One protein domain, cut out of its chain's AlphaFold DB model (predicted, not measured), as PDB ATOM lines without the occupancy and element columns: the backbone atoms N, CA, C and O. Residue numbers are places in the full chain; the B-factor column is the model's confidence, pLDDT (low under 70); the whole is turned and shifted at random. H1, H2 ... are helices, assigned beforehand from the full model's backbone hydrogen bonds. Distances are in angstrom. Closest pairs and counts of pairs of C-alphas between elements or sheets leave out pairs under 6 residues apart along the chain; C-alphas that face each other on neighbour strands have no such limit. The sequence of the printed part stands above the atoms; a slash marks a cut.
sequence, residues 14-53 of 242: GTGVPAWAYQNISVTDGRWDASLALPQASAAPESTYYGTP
ATOM      1  N   GLY A  14      -8.511  17.965 -22.692       81.31
ATOM      2  CA  GLY A  14      -7.369  17.223 -22.155       81.31
ATOM      3  C   GLY A  14      -6.773  16.192 -23.117       81.31
ATOM      4  O   GLY A  14      -5.762  15.578 -22.785       81.31
ATOM      5  N   THR A  15      -7.330  16.028 -24.319       87.75
ATOM      6  CA  THR A  15      -6.679  15.224 -25.359       87.75
ATOM      7  C   THR A  15      -5.490  16.003 -25.921       87.75
ATOM      8  O   THR A  15      -5.647  17.097 -26.473       87.75
ATOM      9  N   GLY A  16      -4.291  15.447 -25.753       86.88
ATOM     10  CA  GLY A  16      -3.081  15.944 -26.399       86.88
ATOM     11  C   GLY A  16      -3.093  15.589 -27.880       86.88
ATOM     12  O   GLY A  16      -3.287  14.428 -28.242       86.88
ATOM     13  N   VAL A  17      -2.889  16.588 -28.733       88.81
ATOM     14  CA  VAL A  17      -2.651  16.382 -30.159       88.81
ATOM     15  C   VAL A  17      -1.143  16.494 -30.386       88.81
ATOM     16  O   VAL A  17      -0.569  17.564 -30.156       88.81
ATOM     17  N   PRO A  18      -0.477  15.404 -30.798       90.06
ATOM     18  CA  PRO A  18       0.960  15.424 -30.999       90.06
ATOM     19  C   PRO A  18       1.319  16.280 -32.215       90.06
ATOM     20  O   PRO A  18       0.574  16.346 -33.194       90.06
ATOM     21  N   ALA A  19       2.491  16.912 -32.182       86.94
ATOM     22  CA  ALA A  19       2.893  17.881 -33.199       86.94
ATOM     23  C   ALA A  19       2.906  17.325 -34.636       86.94
ATOM     24  O   ALA A  19       2.609  18.049 -35.587       86.94
ATOM     25  N   TRP A  20       3.196  16.031 -34.807       89.75
ATOM     26  CA  TRP A  20       3.181  15.377 -36.117       89.75
ATOM     27  C   TRP A  20       1.790  15.335 -36.769       89.75
ATOM     28  O   TRP A  20       1.694  15.197 -37.988       89.75
ATOM     29  N   ALA A  21       0.710  15.470 -35.991       90.56
ATOM     30  CA  ALA A  21      -0.656  15.480 -36.514       90.56
ATOM     31  C   ALA A  21      -0.985  16.777 -37.276       90.56
ATOM     32  O   ALA A  21      -1.937  16.811 -38.051       90.56
ATOM     33  N   TYR A  22      -0.175  17.826 -37.096       87.06
ATOM     34  CA  TYR A  22      -0.292  19.103 -37.806       87.06
ATOM     35  C   TYR A  22       0.548  19.162 -39.086       87.06
ATOM     36  O   TYR A  22       0.793  20.248 -39.620       87.06
ATOM     37  N   GLN A  23       1.021  18.019 -39.587       89.56
ATOM     38  CA  GLN A  23       1.758  17.980 -40.840       89.56
ATOM     39  C   GLN A  23       0.886  18.513 -41.984       89.56
ATOM     40  O   GLN A  23      -0.221  18.033 -42.232       89.56
ATOM     41  N   ASN A  24       1.402  19.512 -42.702       87.00
ATOM     42  CA  ASN A  24       0.705  20.062 -43.851       87.00
ATOM     43  C   ASN A  24       0.815  19.108 -45.048       87.00
ATOM     44  O   ASN A  24       1.783  19.154 -45.807       87.00
ATOM     45  N   ILE A  25      -0.219  18.290 -45.238       87.75
ATOM     46  CA  ILE A  25      -0.305  17.335 -46.347       87.75
ATOM     47  C   ILE A  25      -0.387  18.001 -47.728       87.75
ATOM     48  O   ILE A  25      -0.210  17.325 -48.737       87.75
ATOM     49  N   SER A  26      -0.623  19.317 -47.819       88.50
ATOM     50  CA  SER A  26      -0.612  20.016 -49.112       88.50
ATOM     51  C   SER A  26       0.787  20.089 -49.726       88.50
ATOM     52  O   SER A  26       0.910  20.348 -50.918       88.50
ATOM     53  N   VAL A  27       1.835  19.918 -48.915       85.75
ATOM     54  CA  VAL A  27       3.241  19.955 -49.353       85.75
ATOM     55  C   VAL A  27       3.695  18.587 -49.878       85.75
ATOM     56  O   VAL A  27       4.650  18.499 -50.639       85.75
ATOM     57  N   THR A  28       2.990  17.526 -49.491       84.94
ATOM     58  CA  THR A  28       3.306  16.120 -49.778       84.94
ATOM     59  C   THR A  28       2.239  15.473 -50.668       84.94
ATOM     60  O   THR A  28       1.887  14.308 -50.487       84.94
ATOM     61  N   ASP A  29       1.674  16.235 -51.609       88.75
ATOM     62  CA  ASP A  29       0.672  15.762 -52.580       88.75
ATOM     63  C   ASP A  29      -0.537  15.046 -51.943       88.75
ATOM     64  O   ASP A  29      -1.067  14.059 -52.462       88.75
ATOM     65  N   GLY A  30      -0.972  15.524 -50.775       89.69
ATOM     66  CA  GLY A  30      -2.094  14.959 -50.024       89.69
ATOM     67  C   GLY A  30      -1.769  13.658 -49.288       89.69
ATOM     68  O   GLY A  30      -2.684  13.010 -48.778       89.69
ATOM     69  N   ARG A  31      -0.497  13.254 -49.221       90.38
ATOM     70  CA  ARG A  31      -0.054  12.047 -48.511       90.38
ATOM     71  C   ARG A  31       0.637  12.403 -47.207       90.38
ATOM     72  O   ARG A  31       1.340  13.399 -47.114       90.38
ATOM     73  N   TRP A  32       0.457  11.569 -46.197       90.88
ATOM     74  CA  TRP A  32       1.214  11.685 -44.956       90.88
ATOM     75  C   TRP A  32       2.624  11.107 -45.145       90.88
ATOM     76  O   TRP A  32       2.765  10.029 -45.729       90.88
ATOM     77  N   ASP A  33       3.650  11.805 -44.652       90.44
ATOM     78  CA  ASP A  33       5.051  11.374 -44.738       90.44
ATOM     79  C   ASP A  33       5.687  11.290 -43.342       90.44
ATOM     80  O   ASP A  33       5.928  12.296 -42.664       90.44
ATOM     81  N   ALA A  34       6.008  10.060 -42.931       89.94
ATOM     82  CA  ALA A  34       6.637   9.758 -41.649       89.94
ATOM     83  C   ALA A  34       7.994  10.452 -41.466       89.94
ATOM     84  O   ALA A  34       8.353  10.834 -40.350       89.94
ATOM     85  N   SER A  35       8.754  10.613 -42.551       90.38
ATOM     86  CA  SER A  35      10.107  11.167 -42.498       90.38
ATOM     87  C   SER A  35      10.109  12.646 -42.109       90.38
ATOM     88  O   SER A  35      11.008  13.100 -41.406       90.38
ATOM     89  N   LEU A  36       9.057  13.376 -42.485       85.81
ATOM     90  CA  LEU A  36       8.843  14.775 -42.117       85.81
ATOM     91  C   LEU A  36       8.167  14.924 -40.744       85.81
ATOM     92  O   LEU A  36       8.352  15.934 -40.065       85.81
ATOM     93  N   ALA A  37       7.411  13.912 -40.312       86.50
ATOM     94  CA  ALA A  37       6.728  13.891 -39.020       86.50
ATOM     95  C   ALA A  37       7.696  13.707 -37.838       86.50
ATOM     96  O   ALA A  37       7.512  14.320 -36.784       86.50
ATOM     97  N   LEU A  38       8.744  12.893 -38.010       86.25
ATOM     98  CA  LEU A  38       9.722  12.581 -36.960       86.25
ATOM     99  C   LEU A  38      10.459  13.826 -36.418       86.25
ATOM    100  O   LEU A  38      10.485  14.002 -35.200       86.25
ATOM    101  N   PRO A  39      11.007  14.728 -37.261       86.00
ATOM    102  CA  PRO A  39      11.611  15.971 -36.782       86.00
ATOM    103  C   PRO A  39      10.609  16.916 -36.106       86.00
ATOM    104  O   PRO A  39      10.972  17.635 -35.181       86.00
ATOM    105  N   GLN A  40       9.345  16.934 -36.545       83.12
ATOM    106  CA  GLN A  40       8.319  17.785 -35.929       83.12
ATOM    107  C   GLN A  40       7.895  17.277 -34.551       83.12
ATOM    108  O   GLN A  40       7.652  18.090 -33.663       83.12
ATOM    109  N   ALA A  41       7.842  15.957 -34.360       84.44
ATOM    110  CA  ALA A  41       7.488  15.349 -33.082       84.44
ATOM    111  C   ALA A  41       8.464  15.728 -31.955       84.44
ATOM    112  O   ALA A  41       8.053  15.808 -30.803       84.44
ATOM    113  N   SER A  42       9.737  15.978 -32.275       80.50
ATOM    114  CA  SER A  42      10.750  16.384 -31.294       80.50
ATOM    115  C   SER A  42      10.919  17.900 -31.166       80.50
ATOM    116  O   SER A  42      11.358  18.373 -30.118       80.50
ATOM    117  N   ALA A  43      10.599  18.669 -32.211       78.00
ATOM    118  CA  ALA A  43      10.864  20.106 -32.249       78.00
ATOM    119  C   ALA A  43       9.692  20.984 -31.780       78.00
ATOM    120  O   ALA A  43       9.921  22.129 -31.386       78.00
ATOM    121  N   ALA A  44       8.451  20.497 -31.856       77.12
ATOM    122  CA  ALA A  44       7.271  21.318 -31.606       77.12
ATOM    123  C   ALA A  44       6.556  20.943 -30.293       77.12
ATOM    124  O   ALA A  44       6.455  19.760 -29.967       77.12
ATOM    125  N   PRO A  45       6.029  21.935 -29.545       72.12
ATOM    126  CA  PRO A  45       5.214  21.677 -28.364       72.12
ATOM    127  C   PRO A  45       3.967  20.870 -28.730       72.12
ATOM    128  O   PRO A  45       3.292  21.181 -29.713       72.12
ATOM    129  N   GLU A  46       3.631  19.869 -27.922       80.19
ATOM    130  CA  GLU A  46       2.331  19.209 -28.016       80.19
ATOM    131  C   GLU A  46       1.227  20.211 -27.663       80.19
ATOM    132  O   GLU A  46       1.330  20.955 -26.683       80.19
ATOM    133  N   SER A  47       0.162  20.253 -28.461       76.50
ATOM    134  CA  SER A  47      -0.986  21.105 -28.164       76.50
ATOM    135  C   SER A  47      -2.048  20.291 -27.446       76.50
ATOM    136  O   SER A  47      -2.591  19.332 -27.993       76.50
ATOM    137  N   THR A  48      -2.389  20.692 -26.229       79.62
ATOM    138  CA  THR A  48      -3.549  20.152 -25.520       79.62
ATOM    139  C   THR A  48      -4.742  21.068 -25.760       79.62
ATOM    140  O   THR A  48      -4.647  22.284 -25.580       79.62
ATOM    141  N   TYR A  49      -5.878  20.504 -26.172       68.94
ATOM    142  CA  TYR A  49      -7.121  21.269 -26.242       68.94
ATOM    143  C   TYR A  49      -7.653  21.489 -24.818       68.94
ATOM    144  O   TYR A  49      -8.103  20.550 -24.160       68.94
ATOM    145  N   TYR A  50      -7.587  22.730 -24.331       64.19
ATOM    146  CA  TYR A  50      -7.988  23.085 -22.961       64.19
ATOM    147  C   TYR A  50      -9.472  23.446 -22.803       64.19
ATOM    148  O   TYR A  50      -9.886  23.835 -21.717       64.19
ATOM    149  N   GLY A  51     -10.295  23.270 -23.842       64.31
ATOM    150  CA  GLY A  51     -11.684  23.722 -23.816       64.31
ATOM    151  C   GLY A  51     -11.767  25.245 -23.939       64.31
ATOM    152  O   GLY A  51     -11.133  25.991 -23.203       64.31
ATOM    153  N   THR A  52     -12.556  25.704 -24.911       58.25
ATOM    154  CA  THR A  52     -12.797  27.112 -25.286       58.25
ATOM    155  C   THR A  52     -11.599  27.927 -25.798       58.25
ATOM    156  O   THR A  52     -11.032  28.745 -25.079       58.25
ATOM    157  N   PRO A  53     -11.356  27.906 -27.120       48.53
ATOM    158  CA  PRO A  53     -11.092  29.122 -27.865       48.53
ATOM    159  C   PRO A  53     -12.420  29.654 -28.428       48.53
ATOM    160  O   PRO A  53     -12.890  29.220 -29.479       48.53
TER     161      PRO A  53
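What this domain is: This is residues 14 to 53 of the 242 residues of an uncharacterized protein of Tulasnella calospora MUT 4182 (UniProt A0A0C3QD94). With little regular structure, this is a loose, elongated loop of chain: short H1 packs on longer H2, which reaches toward one end of the long axis with Ser 35, residues 23 to 33 loop out at that same end, and both end stretches run toward the other end, tied by a short antiparallel pairing of residues 16 to 17 with 47 to 48. The printed part has 40 residues, 14 of them in named helices, H1 then H2, with no named strand; the class is all helix. The radius of gyration of the C-alphas is 11.6 A, and the spans are 32 by 20 by 12 A.

How they stand to each other: From Gly 14, go on to H1, residues 19 to 22, which touches H2, residues 34 to 43; their closest C-alphas, of Trp 20 and Ala 37, are 4.8 A apart. H1 is too short for an O i to N i+4 pair; H2 has 3 of 6 within hydrogen-bond range.

Where its parts are: Find C-alpha 19 at (2.893, 17.881, -33.199), where H1 begins; it spans 5.7 A. H2 runs 14.6 A from C-alpha 34 to C-alpha 43 at (10.864, 20.106, -32.249).

The domain as a whole: The farthest C-alphas, of Ser 35 and Thr 52, are 32.8 A apart. The link from H1 to H2 is long, 11 residues; the printed part has no cut. Look at residues 49 to 53 for pLDDT under 70.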